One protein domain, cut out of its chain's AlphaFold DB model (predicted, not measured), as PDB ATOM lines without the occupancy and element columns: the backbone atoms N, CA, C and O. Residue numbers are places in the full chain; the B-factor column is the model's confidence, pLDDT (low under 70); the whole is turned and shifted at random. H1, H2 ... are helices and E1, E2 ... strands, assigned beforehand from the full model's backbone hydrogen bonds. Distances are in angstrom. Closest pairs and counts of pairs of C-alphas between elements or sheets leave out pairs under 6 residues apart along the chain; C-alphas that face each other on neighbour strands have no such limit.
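This is residues 420 to 478 and 695 to 763 of the 832 residues of an uncharacterized protein of Anaeromyxobacter sp. (strain K) (UniProt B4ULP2). With little regular structure, two small antiparallel sheets, E1-E7-E4 and E3-E2-E6, form a loose sandwich with crossed strands; loops around H2 lengthen one end. There are 128 residues printed, with seven named strands, H1 after E3 and H2 after E4. The class is mixed, under half in named elements; the whole is loose, radius of gyration of the C-alphas 17.6 A, spans 59 by 34 by 21 A.

E1, residues 420 to 425, begins at C-alpha (74.446, 172.453, 136.898). E2 is 434 to 440, E3 446 to 449, H1 452 to 456, E4 469 to 475, H2 712 to 718, E5 734 to 736, E6 738 to 741. E7, 756 to 762, 20.0 A long, ends at C-alpha (78.979, 175.133, 133.549).

N 421 of E1 and O 760 of E7, 2.8 A, are within hydrogen-bond range, as is every O i to N i+4 pair of H1 and H2. H1 is on both sheets, at heights of 5.9 A and 8.3 A; H2 is on neither. E5 runs on into E6 at 38 degrees.

Residues 479 to 694 are cut out; C-alphas 478 and 695 are 27.3 A apart. Links H1 to E4, H2 to E5 and E6 to E7 are long. Residues 698 to 731 are among 41 with pLDDT under 70.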
ATOM      1  N   VAL A 420      73.850 173.665 136.328       92.62
ATOM      2  CA  VAL A 420      74.446 172.453 136.898       92.62
ATOM      3  C   VAL A 420      74.284 171.331 135.880       92.62
ATOM      4  O   VAL A 420      73.177 171.063 135.422       92.62
ATOM      5  N   THR A 421      75.388 170.703 135.494       93.94
ATOM      6  CA  THR A 421      75.416 169.659 134.460       93.94
ATOM      7  C   THR A 421      75.492 168.251 135.025       93.94
ATOM      8  O   THR A 421      75.210 167.310 134.294       93.94
ATOM      9  N   ALA A 422      75.894 168.107 136.288       95.56
ATOM     10  CA  ALA A 422      75.942 166.831 136.993       95.56
ATOM     11  C   ALA A 422      75.788 167.055 138.501       95.56
ATOM     12  O   ALA A 422      76.205 168.094 139.025       95.56
ATOM     13  N   ALA A 423      75.208 166.080 139.198       96.50
ATOM     14  CA  ALA A 423      75.089 166.094 140.653       96.50
ATOM     15  C   ALA A 423      75.110 164.670 141.225       96.50
ATOM     16  O   ALA A 423      74.230 163.863 140.923       96.50
ATOM     17  N   GLU A 424      76.057 164.370 142.115       95.88
ATOM     18  CA  GLU A 424      76.231 163.028 142.673       95.88
ATOM     19  C   GLU A 424      76.393 163.048 144.196       95.88
ATOM     20  O   GLU A 424      77.287 163.684 144.750       95.88
ATOM     21  N   ALA A 425      75.534 162.311 144.903       93.06
ATOM     22  CA  ALA A 425      75.652 162.121 146.345       93.06
ATOM     23  C   ALA A 425      76.448 160.847 146.649       93.06
ATOM     24  O   ALA A 425      76.015 159.738 146.317       93.06
ATOM     25  N   THR A 426      77.575 160.984 147.343       88.38
ATOM     26  CA  THR A 426      78.391 159.844 147.753       88.38
ATOM     27  C   THR A 426      77.681 159.044 148.842       88.38
ATOM     28  O   THR A 426      77.261 159.567 149.879       88.38
ATOM     29  N   LEU A 427      77.582 157.738 148.616       79.31
ATOM     30  CA  LEU A 427      77.214 156.767 149.634       79.31
ATOM     31  C   LEU A 427      78.434 156.433 150.480       79.31
ATOM     32  O   LEU A 427      79.436 155.961 149.953       79.31
ATOM     33  N   VAL A 428      78.336 156.601 151.795       77.31
ATOM     34  CA  VAL A 428      79.319 155.983 152.688       77.31
ATOM     35  C   VAL A 428      78.950 154.506 152.823       77.31
ATOM     36  O   VAL A 428      77.796 154.192 153.130       77.31
ATOM     37  N   ASP A 429      79.894 153.603 152.555       72.62
ATOM     38  CA  ASP A 429      79.658 152.157 152.570       72.62
ATOM     39  C   ASP A 429      78.984 151.701 153.871       72.62
ATOM     40  O   ASP A 429      79.420 152.014 154.979       72.62
ATOM     41  N   GLY A 430      77.875 150.969 153.731       69.88
ATOM     42  CA  GLY A 430      77.078 150.488 154.863       69.88
ATOM     43  C   GLY A 430      76.232 151.554 155.574       69.88
ATOM     44  O   GLY A 430      75.463 151.200 156.470       69.88
ATOM     45  N   SER A 431      76.315 152.828 155.177       72.06
ATOM     46  CA  SER A 431      75.482 153.897 155.729       72.06
ATOM     47  C   SER A 431      74.100 153.927 155.077       72.06
ATOM     48  O   SER A 431      73.927 153.727 153.873       72.06
ATOM     49  N   ALA A 432      73.088 154.206 155.894       82.38
ATOM     50  CA  ALA A 432      71.730 154.463 155.428       82.38
ATOM     51  C   ALA A 432      71.448 155.973 155.279       82.38
ATOM     52  O   ALA A 432      70.287 156.380 155.172       82.38
ATOM     53  N   GLN A 433      72.505 156.794 155.325       89.75
ATOM     54  CA  GLN A 433      72.452 158.248 155.238       89.75
ATOM     55  C   GLN A 433      72.939 158.712 153.866       89.75
ATOM     56  O   GLN A 433      73.869 158.142 153.300       89.75
ATOM     57  N   ARG A 434      72.304 159.749 153.322       92.00
ATOM     58  CA  ARG A 434      72.738 160.425 152.091       92.00
ATOM     59  C   ARG A 434      72.532 161.919 152.232       92.00
ATOM     60  O   ARG A 434      71.494 162.328 152.754       92.00
ATOM     61  N   LEU A 435      73.474 162.721 151.743       95.06
ATOM     62  CA  LEU A 435      73.194 164.136 151.517       95.06
ATOM     63  C   LEU A 435      72.232 164.287 150.336       95.06
ATOM     64  O   LEU A 435      72.174 163.442 149.444       95.06
ATOM     65  N   GLY A 436      71.452 165.354 150.378       95.56
ATOM     66  CA  GLY A 436      70.552 165.762 149.312       95.56
ATOM     67  C   GLY A 436      70.337 167.267 149.348       95.56
ATOM     68  O   GLY A 436      70.832 167.952 150.248       95.56
ATOM     69  N   LEU A 437      69.572 167.776 148.389       95.62
ATOM     70  CA  LEU A 437      69.251 169.197 148.282       95.62
ATOM     71  C   LEU A 437      67.745 169.424 148.390       95.62
ATOM     72  O   LEU A 437      66.955 168.690 147.803       95.62
ATOM     73  N   TRP A 438      67.314 170.424 149.150       94.12
ATOM     74  CA  TRP A 438      65.898 170.760 149.244       94.12
ATOM     75  C   TRP A 438      65.440 171.513 148.000       94.12
ATOM     76  O   TRP A 438      65.967 172.571 147.668       94.12
ATOM     77  N   THR A 439      64.403 170.985 147.360       89.19
ATOM     78  CA  THR A 439      63.659 171.636 146.279       89.19
ATOM     79  C   THR A 439      62.370 172.220 146.834       89.19
ATOM     80  O   THR A 439      61.712 171.610 147.681       89.19
ATOM     81  N   THR A 440      61.972 173.398 146.357       70.38
ATOM     82  CA  THR A 440      60.629 173.936 146.601       70.38
ATOM     83  C   THR A 440      59.728 173.550 145.438       70.38
ATOM     84  O   THR A 440      59.912 174.028 144.319       70.38
ATOM     85  N   THR A 441      58.751 172.682 145.689       63.94
ATOM     86  CA  THR A 441      57.751 172.324 144.674       63.94
ATOM     87  C   THR A 441      56.815 173.505 144.382       63.94
ATOM     88  O   THR A 441      56.648 174.391 145.219       63.94
ATOM     89  N   ALA A 442      56.131 173.497 143.232       54.22
ATOM     90  CA  ALA A 442      55.100 174.496 142.905       54.22
ATOM     91  C   ALA A 442      53.953 174.555 143.942       54.22
ATOM     92  O   ALA A 442      53.260 175.562 144.050       54.22
ATOM     93  N   ALA A 443      53.770 173.488 144.733       58.75
ATOM     94  CA  ALA A 443      52.813 173.417 145.840       58.75
ATOM     95  C   ALA A 443      53.349 173.999 147.168       58.75
ATOM     96  O   ALA A 443      52.657 173.943 148.183       58.75
ATOM     97  N   GLY A 444      54.582 174.516 147.191       68.00
ATOM     98  CA  GLY A 444      55.217 175.137 148.357       68.00
ATOM     99  C   GLY A 444      55.787 174.164 149.396       68.00
ATOM    100  O   GLY A 444      56.430 174.605 150.345       68.00
ATOM    101  N   ALA A 445      55.596 172.848 149.237       80.31
ATOM    102  CA  ALA A 445      56.211 171.850 150.110       80.31
ATOM    103  C   ALA A 445      57.672 171.605 149.704       80.31
ATOM    104  O   ALA A 445      57.954 171.372 148.523       80.31
ATOM    105  N   ALA A 446      58.582 171.643 150.681       86.25
ATOM    106  CA  ALA A 446      59.986 171.317 150.474       86.25
ATOM    107  C   ALA A 446      60.171 169.795 150.371       86.25
ATOM    108  O   ALA A 446      59.704 169.043 151.228       86.25
ATOM    109  N   THR A 447      60.865 169.337 149.332       92.38
ATOM    110  CA  THR A 447      61.202 167.921 149.128       92.38
ATOM    111  C   THR A 447      62.706 167.741 149.010       92.38
ATOM    112  O   THR A 447      63.365 168.474 148.279       92.38
ATOM    113  N   LEU A 448      63.263 166.761 149.725       93.88
ATOM    114  CA  LEU A 448      64.695 166.479 149.675       93.88
ATOM    115  C   LEU A 448      65.025 165.658 148.420       93.88
ATOM    116  O   LEU A 448      64.730 164.461 148.352       93.88
ATOM    117  N   ALA A 449      65.639 166.308 147.436       94.19
ATOM    118  CA  ALA A 449      66.165 165.693 146.230       94.19
ATOM    119  C   ALA A 449      67.415 164.866 146.547       94.19
ATOM    120  O   ALA A 449      68.345 165.344 147.195       94.19
ATOM    121  N   VAL A 450      67.422 163.614 146.087       92.56
ATOM    122  CA  VAL A 450      68.548 162.669 146.236       92.56
ATOM    123  C   VAL A 450      68.879 161.932 144.933       92.56
ATOM    124  O   VAL A 450      69.663 160.985 144.938       92.56
ATOM    125  N   THR A 451      68.220 162.307 143.837       93.44
ATOM    126  CA  THR A 451      68.502 161.845 142.473       93.44
ATOM    127  C   THR A 451      69.171 162.983 141.721       93.44
ATOM    128  O   THR A 451      68.861 164.139 142.001       93.44
ATOM    129  N   GLU A 452      70.051 162.659 140.778       94.69
ATOM    130  CA  GLU A 452      70.825 163.639 140.006       94.69
ATOM    131  C   GLU A 452      69.948 164.756 139.416       94.69
ATOM    132  O   GLU A 452      70.101 165.905 139.820       94.69
ATOM    133  N   ASP A 453      68.946 164.416 138.596       93.44
ATOM    134  CA  ASP A 453      68.053 165.396 137.949       93.44
ATOM    135  C   ASP A 453      67.394 166.369 138.944       93.44
ATOM    136  O   ASP A 453      67.387 167.582 138.754       93.44
ATOM    137  N   ALA A 454      66.881 165.847 140.061       92.69
ATOM    138  CA  ALA A 454      66.200 166.663 141.064       92.69
ATOM    139  C   ALA A 454      67.179 167.530 141.873       92.69
ATOM    140  O   ALA A 454      66.785 168.565 142.406       92.69
ATOM    141  N   MET A 455      68.441 167.103 142.009       94.69
ATOM    142  CA  MET A 455      69.488 167.906 142.644       94.69
ATOM    143  C   MET A 455      69.969 169.011 141.708       94.69
ATOM    144  O   MET A 455      70.145 170.131 142.177       94.69
ATOM    145  N   ILE A 456      70.107 168.733 140.407       93.25
ATOM    146  CA  ILE A 456      70.402 169.744 139.381       93.25
ATOM    147  C   ILE A 456      69.368 170.877 139.444       93.25
ATOM    148  O   ILE A 456      69.741 172.045 139.510       93.25
ATOM    149  N   GLU A 457      68.076 170.547 139.531       90.00
ATOM    150  CA  GLU A 457      66.992 171.535 139.661       90.00
ATOM    151  C   GLU A 457      66.978 172.293 141.005       90.00
ATOM    152  O   GLU A 457      66.367 173.359 141.111       90.00
ATOM    153  N   ALA A 458      67.616 171.752 142.048       91.56
ATOM    154  CA  ALA A 458      67.636 172.337 143.391       91.56
ATOM    155  C   ALA A 458      68.698 173.433 143.569       91.56
ATOM    156  O   ALA A 458      68.678 174.150 144.574       91.56
ATOM    157  N   VAL A 459      69.649 173.528 142.640       91.94
ATOM    158  CA  VAL A 459      70.781 174.451 142.711       91.94
ATOM    159  C   VAL A 459      70.498 175.680 141.860       91.94
ATOM    160  O   VAL A 459      70.105 175.596 140.700       91.94
ATOM    161  N   GLN A 460      70.744 176.846 142.439       88.44
ATOM    162  CA  GLN A 460      70.696 178.122 141.745       88.44
ATOM    163  C   GLN A 460      72.108 178.518 141.320       88.44
ATOM    164  O   GLN A 460      73.034 178.482 142.127       88.44
ATOM    165  N   VAL A 461      72.248 178.916 140.060       87.12
ATOM    166  CA  VAL A 461      73.470 179.460 139.462       87.12
ATOM    167  C   VAL A 461      73.115 180.728 138.695       87.12
ATOM    168  O   VAL A 461      71.987 180.856 138.208       87.12
ATOM    169  N   THR A 462      74.061 181.656 138.593       83.00
ATOM    170  CA  THR A 462      73.858 182.935 137.912       83.00
ATOM    171  C   THR A 462      74.871 183.071 136.777       83.00
ATOM    172  O   THR A 462      76.081 183.076 137.035       83.00
ATOM    173  N   PRO A 463      74.412 183.217 135.523       78.56
ATOM    174  CA  PRO A 463      75.270 183.594 134.406       78.56
ATOM    175  C   PRO A 463      76.200 184.765 134.784       78.56
ATOM    176  O   PRO A 463      75.784 185.703 135.463       78.56
ATOM    177  N   GLY A 464      77.465 184.728 134.359       78.75
ATOM    178  CA  GLY A 464      78.447 185.785 134.653       78.75
ATOM    179  C   GLY A 464      79.031 185.779 136.075       78.75
ATOM    180  O   GLY A 464      80.050 186.423 136.311       78.75
ATOM    181  N   PHE A 465      78.455 185.014 137.005       83.75
ATOM    182  CA  PHE A 465      79.007 184.755 138.342       83.75
ATOM    183  C   PHE A 465      79.479 183.306 138.487       83.75
ATOM    184  O   PHE A 465      80.499 183.037 139.115       83.75
ATOM    185  N   THR A 466      78.748 182.362 137.898       88.81
ATOM    186  CA  THR A 466      79.056 180.934 137.962       88.81
ATOM    187  C   THR A 466      80.170 180.560 136.983       88.81
ATOM    188  O   THR A 466      80.024 180.711 135.771       88.81
ATOM    189  N   THR A 467      81.272 180.026 137.508       89.19
ATOM    190  CA  THR A 467      82.350 179.391 136.735       89.19
ATOM    191  C   THR A 467      81.969 177.976 136.290       89.19
ATOM    192  O   THR A 467      81.101 177.324 136.876       89.19
ATOM    193  N   THR A 468      82.651 177.465 135.262       91.62
ATOM    194  CA  THR A 468      82.681 176.018 135.005       91.62
ATOM    195  C   THR A 468      83.584 175.371 136.043       91.62
ATOM    196  O   THR A 468      84.778 175.669 136.078       91.62
ATOM    197  N   GLU A 469      83.020 174.548 136.922       95.12
ATOM    198  CA  GLU A 469      83.737 174.062 138.096       95.12
ATOM    199  C   GLU A 469      83.050 172.862 138.767       95.12
ATOM    200  O   GLU A 469      81.830 172.717 138.696       95.12
ATOM    201  N   ASP A 470      83.826 172.038 139.478       97.25
ATOM    202  CA  ASP A 470      83.303 171.008 140.375       97.25
ATOM    203  C   ASP A 470      83.229 171.516 141.814       97.25
ATOM    204  O   ASP A 470      84.233 171.879 142.425       97.25
ATOM    205  N   TRP A 471      82.036 171.471 142.387       97.62
ATOM    206  CA  TRP A 471      81.738 171.823 143.765       97.62
ATOM    207  C   TRP A 471      81.581 170.566 144.602       97.62
ATOM    208  O   TRP A 471      81.054 169.556 144.150       97.62
ATOM    209  N   THR A 472      82.006 170.627 145.857       97.81
ATOM    210  CA  THR A 472      81.811 169.561 146.838       97.81
ATOM    211  C   THR A 472      81.196 170.141 148.100       97.81
ATOM    212  O   THR A 472      81.706 171.103 148.672       97.81
ATOM    213  N   VAL A 473      80.108 169.529 148.556       97.69
ATOM    214  CA  VAL A 473      79.450 169.804 149.831       97.69
ATOM    215  C   VAL A 473      79.652 168.588 150.722       97.69
ATOM    216  O   VAL A 473      79.073 167.535 150.463       97.69
ATOM    217  N   ALA A 474      80.474 168.703 151.763       97.44
ATOM    218  CA  ALA A 474      80.864 167.559 152.589       97.44
ATOM    219  C   ALA A 474      80.625 167.799 154.082       97.44
ATOM    220  O   ALA A 474      81.038 168.820 154.634       97.44
ATOM    221  N   TRP A 475      80.014 166.831 154.769       97.06
ATOM    222  CA  TRP A 475      79.879 166.856 156.226       97.06
ATOM    223  C   TRP A 475      81.203 166.496 156.898       97.06
ATOM    224  O   TRP A 475      81.731 165.390 156.725       97.06
ATOM    225  N   GLN A 476      81.728 167.439 157.681       96.50
ATOM    226  CA  GLN A 476      83.067 167.381 158.265       96.50
ATOM    227  C   GLN A 476      84.147 167.079 157.209       96.50
ATOM    228  O   GLN A 476      85.068 166.275 157.418       96.50
ATOM    229  N   GLY A 477      83.996 167.720 156.042       96.81
ATOM    230  CA  GLY A 477      84.959 167.678 154.946       96.81
ATOM    231  C   GLY A 477      86.324 168.226 155.356       96.81
ATOM    232  O   GLY A 477      86.434 169.024 156.290       96.81
ATOM    233  N   VAL A 478      87.374 167.775 154.671       97.88
ATOM    234  CA  VAL A 478      88.738 168.277 154.882       97.88
ATOM    235  C   VAL A 478      88.844 169.689 154.313       97.88
ATOM    236  O   VAL A 478      88.427 169.922 153.181       97.88
ATOM    237  N   ARG A 695      81.400 189.279 140.271       82.56
ATOM    238  CA  ARG A 695      81.107 189.009 138.867       82.56
ATOM    239  C   ARG A 695      82.415 188.725 138.140       82.56
ATOM    240  O   ARG A 695      83.360 189.506 138.227       82.56
ATOM    241  N   ILE A 696      82.448 187.593 137.455       76.44
ATOM    242  CA  ILE A 696      83.570 187.226 136.607       76.44
ATOM    243  C   ILE A 696      83.305 187.738 135.201       76.44
ATOM    244  O   ILE A 696      84.147 188.443 134.701       76.44
ATOM    245  N   HIS A 697      82.134 187.548 134.592       73.81
ATOM    246  CA  HIS A 697      81.892 187.983 133.209       73.81
ATOM    247  C   HIS A 697      80.711 188.942 133.085       73.81
ATOM    248  O   HIS A 697      79.739 188.861 133.838       73.81
ATOM    249  N   HIS A 698      80.780 189.811 132.079       68.50
ATOM    250  CA  HIS A 698      79.646 190.610 131.625       68.50
ATOM    251  C   HIS A 698      78.837 189.809 130.607       68.50
ATOM    252  O   HIS A 698      79.402 189.098 129.777       68.50
ATOM    253  N   LEU A 699      77.512 189.879 130.711       62.72
ATOM    254  CA  LEU A 699      76.611 189.207 129.784       62.72
ATOM    255  C   LEU A 699      75.895 190.244 128.941       62.72
ATOM    256  O   LEU A 699      75.194 191.107 129.466       62.72
ATOM    257  N   SER A 700      76.031 190.076 127.637       51.94
ATOM    258  CA  SER A 700      75.412 190.909 126.614       51.94
ATOM    259  C   SER A 700      73.914 190.669 126.450       51.94
ATOM    260  O   SER A 700      73.187 191.545 125.975       51.94
ATOM    261  N   GLU A 701      73.458 189.462 126.799       51.59
ATOM    262  CA  GLU A 701      72.107 188.999 126.514       51.59
ATOM    263  C   GLU A 701      71.123 189.639 127.483       51.59
ATOM    264  O   GLU A 701      70.954 189.209 128.622       51.59
ATOM    265  N   THR A 702      70.470 190.700 127.023       48.62
ATOM    266  CA  THR A 702      69.413 191.364 127.778       48.62
ATOM    267  C   THR A 702      68.073 190.762 127.378       48.62
ATOM    268  O   THR A 702      67.753 190.630 126.198       48.62
ATOM    269  N   CYS A 703      67.260 190.384 128.362       46.66
ATOM    270  CA  CYS A 703      65.900 189.902 128.130       46.66
ATOM    271  C   CYS A 703      64.936 191.076 127.811       46.66
ATOM    272  O   CYS A 703      63.885 191.183 128.436       46.66
ATOM    273  N   THR A 704      65.280 192.006 126.911       45.19
ATOM    274  CA  THR A 704      64.472 193.217 126.627       45.19
ATOM    275  C   THR A 704      63.691 193.133 125.301       45.19
ATOM    276  O   THR A 704      63.872 192.213 124.507       45.19
ATOM    277  N   SER A 705      62.713 194.030 125.120       40.81
ATOM    278  CA  SER A 705      61.465 193.829 124.356       40.81
ATOM    279  C   SER A 705      61.408 194.462 122.942       40.81
ATOM    280  O   SER A 705      60.434 195.149 122.623       40.81
ATOM    281  N   GLY A 706      62.432 194.278 122.100       42.94
ATOM    282  CA  GLY A 706      62.468 194.757 120.699       42.94
ATOM    283  C   GLY A 706      62.040 193.696 119.669       42.94
ATOM    284  O   GLY A 706      62.248 192.511 119.885       42.94
ATOM    285  N   SER A 707      61.420 194.095 118.553       41.81
ATOM    286  CA  SER A 707      60.504 193.240 117.766       41.81
ATOM    287  C   SER A 707      61.089 192.111 116.906       41.81
ATOM    288  O   SER A 707      60.293 191.306 116.436       41.81
ATOM    289  N   ASP A 708      62.410 191.989 116.757       45.66
ATOM    290  CA  ASP A 708      63.050 190.796 116.158       45.66
ATOM    291  C   ASP A 708      63.867 189.994 117.195       45.66
ATOM    292  O   ASP A 708      64.686 189.141 116.862       45.66
ATOM    293  N   ALA A 709      63.592 190.227 118.485       41.56
ATOM    294  CA  ALA A 709      64.043 189.418 119.610       41.56
ATOM    295  C   ALA A 709      62.994 188.348 119.955       41.56
ATOM    296  O   ALA A 709      62.304 188.440 120.974       41.56
ATOM    297  N   SER A 710      62.889 187.291 119.147       34.12
ATOM    298  CA  SER A 710      62.260 186.034 119.583       34.12
ATOM    299  C   SER A 710      63.126 185.410 120.690       34.12
ATOM    300  O   SER A 710      64.036 184.623 120.448       34.12
ATOM    301  N   ASP A 711      63.092 185.972 121.895       43.47
ATOM    302  CA  ASP A 711      62.063 185.582 122.849       43.47
ATOM    303  C   ASP A 711      62.410 186.151 124.228       43.47
ATOM    304  O   ASP A 711      63.094 185.547 125.058       43.47
ATOM    305  N   THR A 712      61.920 187.359 124.500       43.53
ATOM    306  CA  THR A 712      61.814 187.858 125.876       43.53
ATOM    307  C   THR A 712      60.962 186.907 126.734       43.53
ATOM    308  O   THR A 712      61.207 186.775 127.930       43.53
ATOM    309  N   ALA A 713      59.998 186.207 126.118       45.88
ATOM    310  CA  ALA A 713      59.197 185.160 126.746       45.88
ATOM    311  C   ALA A 713      60.049 183.942 127.147       45.88
ATOM    312  O   ALA A 713      60.006 183.574 128.311       45.88
ATOM    313  N   ASP A 714      60.889 183.403 126.261       45.41
ATOM    314  CA  ASP A 714      61.804 182.280 126.545       45.41
ATOM    315  C   ASP A 714      62.861 182.636 127.590       45.41
ATOM    316  O   ASP A 714      63.222 181.811 128.423       45.41
ATOM    317  N   CYS A 715      63.354 183.876 127.578       48.56
ATOM    318  CA  CYS A 715      64.293 184.381 128.582       48.56
ATOM    319  C   CYS A 715      63.635 184.388 129.977       48.56
ATOM    320  O   CYS A 715      64.221 183.910 130.944       48.56
ATOM    321  N   LEU A 716      62.383 184.856 130.067       49.31
ATOM    322  CA  LEU A 716      61.569 184.830 131.289       49.31
ATOM    323  C   LEU A 716      61.028 183.430 131.630       49.31
ATOM    324  O   LEU A 716      60.720 183.168 132.784       49.31
ATOM    325  N   GLU A 717      60.907 182.514 130.673       50.94
ATOM    326  CA  GLU A 717      60.508 181.122 130.913       50.94
ATOM    327  C   GLU A 717      61.703 180.294 131.421       50.94
ATOM    328  O   GLU A 717      61.565 179.487 132.343       50.94
ATOM    329  N   ALA A 718      62.905 180.566 130.902       47.34
ATOM    330  CA  ALA A 718      64.167 180.007 131.375       47.34
ATOM    331  C   ALA A 718      64.617 180.612 132.717       47.34
ATOM    332  O   ALA A 718      65.260 179.912 133.507       47.34
ATOM    333  N   PHE A 719      64.263 181.878 132.976       51.66
ATOM    334  CA  PHE A 719      64.621 182.649 134.169       51.66
ATOM    335  C   PHE A 719      63.424 183.487 134.669       51.66
ATOM    336  O   PHE A 719      63.407 184.711 134.515       51.66
ATOM    337  N   PRO A 720      62.394 182.861 135.273       53.25
ATOM    338  CA  PRO A 720      61.199 183.585 135.694       53.25
ATOM    339  C   PRO A 720      61.531 184.550 136.829       53.25
ATOM    340  O   PRO A 720      62.310 184.228 137.722       53.25
ATOM    341  N   ALA A 721      60.964 185.759 136.782       49.22
ATOM    342  CA  ALA A 721      61.338 186.879 137.654       49.22
ATOM    343  C   ALA A 721      61.183 186.595 139.165       49.22
ATOM    344  O   ALA A 721      61.779 187.286 139.991       49.22
ATOM    345  N   ASP A 722      60.394 185.585 139.534       49.25
ATOM    346  CA  ASP A 722      60.233 185.082 140.901       49.25
ATOM    347  C   ASP A 722      61.400 184.187 141.366       49.25
ATOM    348  O   ASP A 722      61.651 184.093 142.568       49.25
ATOM    349  N   ARG A 723      62.140 183.569 140.435       45.44
ATOM    350  CA  ARG A 723      63.360 182.778 140.689       45.44
ATOM    351  C   ARG A 723      64.647 183.521 140.329       45.44
ATOM    352  O   ARG A 723      65.654 183.349 141.007       45.44
ATOM    353  N   TYR A 724      64.592 184.356 139.297       50.38
ATOM    354  CA  TYR A 724      65.713 185.066 138.694       50.38
ATOM    355  C   TYR A 724      65.210 186.417 138.168       50.38
ATOM    356  O   TYR A 724      64.872 186.533 136.992       50.38
ATOM    357  N   PRO A 725      65.116 187.471 138.997       46.00
ATOM    358  CA  PRO A 725      64.926 188.805 138.450       46.00
ATOM    359  C   PRO A 725      66.183 189.076 137.634       46.00
ATOM    360  O   PRO A 725      67.242 189.261 138.216       46.00
ATOM    361  N   PHE A 726      66.119 188.966 136.313       43.19
ATOM    362  CA  PHE A 726      67.236 189.298 135.448       43.19
ATOM    363  C   PHE A 726      67.247 190.825 135.265       43.19
ATOM    364  O   PHE A 726      66.215 191.374 134.877       43.19
ATOM    365  N   PRO A 727      68.354 191.531 135.546       48.69
ATOM    366  CA  PRO A 727      69.543 191.105 136.267       48.69
ATOM    367  C   PRO A 727      69.448 191.538 137.739       48.69
ATOM    368  O   PRO A 727      69.494 192.719 138.069       48.69
ATOM    369  N   ARG A 728      69.446 190.599 138.685       47.16
ATOM    370  CA  ARG A 728      70.087 190.846 139.968       47.16
ATOM    371  C   ARG A 728      71.570 190.880 139.633       47.16
ATOM    372  O   ARG A 728      72.252 189.872 139.734       47.16
ATOM    373  N   ALA A 729      72.040 192.037 139.200       51.97
ATOM    374  CA  ALA A 729      73.117 192.761 139.842       51.97
ATOM    375  C   ALA A 729      74.118 191.966 140.712       51.97
ATOM    376  O   ALA A 729      75.317 191.971 140.445       51.97
ATOM    377  N   ASN A 730      73.608 191.267 141.737       59.31
ATOM    378  CA  ASN A 730      74.357 190.603 142.806       59.31
ATOM    379  C   ASN A 730      74.063 189.089 142.921       59.31
ATOM    380  O   ASN A 730      74.093 188.558 144.028       59.31
ATOM    381  N   GLY A 731      73.665 188.408 141.838       61.94
ATOM    382  CA  GLY A 731      73.265 186.994 141.897       61.94
ATOM    383  C   GLY A 731      74.336 186.083 142.525       61.94
ATOM    384  O   GLY A 731      75.529 186.376 142.427       61.94
ATOM    385  N   PRO A 732      73.948 184.978 143.188       81.25
ATOM    386  CA  PRO A 732      74.927 184.074 143.771       81.25
ATOM    387  C   PRO A 732      75.680 183.318 142.671       81.25
ATOM    388  O   PRO A 732      75.091 182.905 141.669       81.25
ATOM    389  N   VAL A 733      76.965 183.055 142.901       88.75
ATOM    390  CA  VAL A 733      77.769 182.100 142.123       88.75
ATOM    391  C   VAL A 733      77.123 180.719 142.167       88.75
ATOM    392  O   VAL A 733      76.997 180.048 141.147       88.75
ATOM    393  N   ILE A 734      76.702 180.307 143.360       92.06
ATOM    394  CA  ILE A 734      75.954 179.079 143.595       92.06
ATOM    395  C   ILE A 734      75.112 179.250 144.862       92.06
ATOM    396  O   ILE A 734      75.587 179.814 145.854       92.06
ATOM    397  N   ALA A 735      73.870 178.768 144.849       92.44
ATOM    398  CA  ALA A 735      73.025 178.716 146.037       92.44
ATOM    399  C   ALA A 735      72.185 177.434 146.096       92.44
ATOM    400  O   ALA A 735      71.679 176.952 145.086       92.44
ATOM    401  N   PHE A 736      72.043 176.860 147.291       93.81
ATOM    402  CA  PHE A 736      71.287 175.625 147.527       93.81
ATOM    403  C   PHE A 736      70.942 175.457 149.012       93.81
ATOM    404  O   PHE A 736      71.496 176.120 149.890       93.81
ATOM    405  N   ARG A 737      70.038 174.525 149.326       95.06
ATOM    406  CA  ARG A 737      69.734 174.097 150.703       95.06
ATOM    407  C   ARG A 737      70.134 172.644 150.882       95.06
ATOM    408  O   ARG A 737      69.487 171.767 150.321       95.06
ATOM    409  N   ALA A 738      71.177 172.381 151.660       95.19
ATOM    410  CA  ALA A 738      71.630 171.020 151.917       95.19
ATOM    411  C   ALA A 738      70.807 170.362 153.032       95.19
ATOM    412  O   ALA A 738      70.552 170.970 154.069       95.19
ATOM    413  N   GLY A 739      70.431 169.102 152.838       95.12
ATOM    414  CA  GLY A 739      69.774 168.272 153.842       95.12
ATOM    415  C   GLY A 739      70.363 166.868 153.889       95.12
ATOM    416  O   GLY A 739      71.180 166.483 153.052       95.12
ATOM    417  N   VAL A 740      69.941 166.081 154.878       94.19
ATOM    418  CA  VAL A 740      70.333 164.672 155.012       94.19
ATOM    419  C   VAL A 740      69.100 163.781 154.999       94.19
ATOM    420  O   VAL A 740      68.153 163.969 155.762       94.19
ATOM    421  N   ARG A 741      69.114 162.764 154.140       90.62
ATOM    422  CA  ARG A 741      68.130 161.690 154.159       90.62
ATOM    423  C   ARG A 741      68.640 160.595 155.079       90.62
ATOM    424  O   ARG A 741      69.669 159.989 154.796       90.62
ATOM    425  N   ARG A 742      67.891 160.305 156.142       88.38
ATOM    426  CA  ARG A 742      68.125 159.153 157.024       88.38
ATOM    427  C   ARG A 742      67.162 158.026 156.659       88.38
ATOM    428  O   ARG A 742      66.019 158.283 156.269       88.38
ATOM    429  N   ALA A 743      67.588 156.772 156.785       78.12
ATOM    430  CA  ALA A 743      66.645 155.662 156.708       78.12
ATOM    431  C   ALA A 743      65.611 155.758 157.837       78.12
ATOM    432  O   ALA A 743      65.935 156.060 158.986       78.12
ATOM    433  N   THR A 744      64.356 155.458 157.507       70.31
ATOM    434  CA  THR A 744      63.204 155.590 158.413       70.31
ATOM    435  C   THR A 744      63.325 154.754 159.688       70.31
ATOM    436  O   THR A 744      62.672 155.057 160.681       70.31
ATOM    437  N   SER A 745      64.174 153.724 159.690       71.62
ATOM    438  CA  SER A 745      64.430 152.868 160.847       71.62
ATOM    439  C   SER A 745      65.380 153.471 161.894       71.62
ATOM    440  O   SER A 745      65.479 152.895 162.976       71.62
ATOM    441  N   ARG A 746      66.075 154.593 161.616       67.38
ATOM    442  CA  ARG A 746      67.058 155.223 162.530       67.38
ATOM    443  C   ARG A 746      67.077 156.764 162.449       67.38
ATOM    444  O   ARG A 746      68.053 157.354 161.990       67.38
ATOM    445  N   PRO A 747      66.021 157.454 162.908       62.06
ATOM    446  CA  PRO A 747      65.925 158.913 162.792       62.06
ATOM    447  C   PRO A 747      66.897 159.698 163.695       62.06
ATOM    448  O   PRO A 747      67.150 160.862 163.410       62.06
ATOM    449  N   ALA A 748      67.445 159.080 164.750       70.50
ATOM    450  CA  ALA A 748      68.299 159.734 165.751       70.50
ATOM    451  C   ALA A 748      69.810 159.466 165.580       70.50
ATOM    452  O   ALA A 748      70.594 159.776 166.473       70.50
ATOM    453  N   GLU A 749      70.232 158.851 164.471       78.19
ATOM    454  CA  GLU A 749      71.649 158.567 164.230       78.19
ATOM    455  C   GLU A 749      72.409 159.855 163.879       78.19
ATOM    456  O   GLU A 749      71.960 160.645 163.038       78.19
ATOM    457  N   ALA A 750      73.561 160.062 164.524       84.50
ATOM    458  CA  ALA A 750      74.438 161.192 164.241       84.50
ATOM    459  C   ALA A 750      74.837 161.209 162.758       84.50
ATOM    460  O   ALA A 750      75.019 160.159 162.135       84.50
ATOM    461  N   THR A 751      74.966 162.405 162.184       88.69
ATOM    462  CA  THR A 751      75.364 162.554 160.781       88.69
ATOM    463  C   THR A 751      76.777 162.009 160.584       88.69
ATOM    464  O   THR A 751      77.725 162.472 161.228       88.69
ATOM    465  N   GLN A 752      76.919 161.017 159.707       89.88
ATOM    466  CA  GLN A 752      78.184 160.321 159.508       89.88
ATOM    467  C   GLN A 752      79.205 161.216 158.795       89.88
ATOM    468  O   GLN A 752      78.898 161.890 157.811       89.88
ATOM    469  N   ARG A 753      80.449 161.214 159.286       90.75
ATOM    470  CA  ARG A 753      81.571 161.895 158.627       90.75
ATOM    471  C   ARG A 753      81.808 161.320 157.230       90.75
ATOM    472  O   ARG A 753      81.770 160.106 157.052       90.75
ATOM    473  N   GLY A 754      82.141 162.191 156.280       87.62
ATOM    474  CA  GLY A 754      82.523 161.787 154.924       87.62
ATOM    475  C   GLY A 754      81.345 161.654 153.965       87.62
ATOM    476  O   GLY A 754      81.559 161.367 152.794       87.62
ATOM    477  N   LEU A 755      80.117 161.916 154.429       94.94
ATOM    478  CA  LEU A 755      79.006 162.179 153.526       94.94
ATOM    479  C   LEU A 755      79.346 163.398 152.662       94.94
ATOM    480  O   LEU A 755      79.687 164.457 153.197       94.94
ATOM    481  N   ALA A 756      79.237 163.240 151.348       96.38
ATOM    482  CA  ALA A 756      79.549 164.277 150.379       96.38
ATOM    483  C   ALA A 756      78.520 164.301 149.244       96.38
ATOM    484  O   ALA A 756      77.862 163.302 148.953       96.38
ATOM    485  N   LEU A 757      78.381 165.468 148.629       96.62
ATOM    486  CA  LEU A 757      77.642 165.720 147.400       96.62
ATOM    487  C   LEU A 757      78.573 166.499 146.473       96.62
ATOM    488  O   LEU A 757      79.107 167.527 146.891       96.62
ATOM    489  N   THR A 758      78.756 166.034 145.246       97.56
ATOM    490  CA  THR A 758      79.470 166.759 144.196       97.56
ATOM    491  C   THR A 758      78.473 167.373 143.217       97.56
ATOM    492  O   THR A 758      77.429 166.786 142.935       97.56
ATOM    493  N   LEU A 759      78.765 168.578 142.729       97.38
ATOM    494  CA  LEU A 759      77.976 169.290 141.723       97.38
ATOM    495  C   LEU A 759      78.933 169.816 140.657       97.38
ATOM    496  O   LEU A 759      79.898 170.480 141.012       97.38
ATOM    497  N   THR A 760      78.655 169.604 139.378       97.31
ATOM    498  CA  THR A 760      79.439 170.221 138.298       97.31
ATOM    499  C   THR A 760      78.638 171.368 137.707       97.31
ATOM    500  O   THR A 760      77.524 171.162 137.222       97.31
ATOM    501  N   THR A 761      79.182 172.582 137.746       94.94
ATOM    502  CA  THR A 761      78.608 173.755 137.084       94.94
ATOM    503  C   THR A 761      79.266 173.990 135.734       94.94
ATOM    504  O   THR A 761      80.438 173.686 135.523       94.94
ATOM    505  N   ARG A 762      78.508 174.587 134.821       91.62
ATOM    506  CA  ARG A 762      78.979 175.133 133.549       91.62
ATOM    507  C   ARG A 762      78.677 176.626 133.543       91.62
ATOM    508  O   ARG A 762      77.539 177.008 133.810       91.62
ATOM    509  N   SER A 763      79.669 177.458 133.224       86.94
ATOM    510  CA  SER A 763      79.478 178.912 133.089       86.94
ATOM    511  C   SER A 763      78.565 179.265 131.921       86.94
ATOM    512  O   SER A 763      77.890 180.286 131.947       86.94
TER     513      SER A 763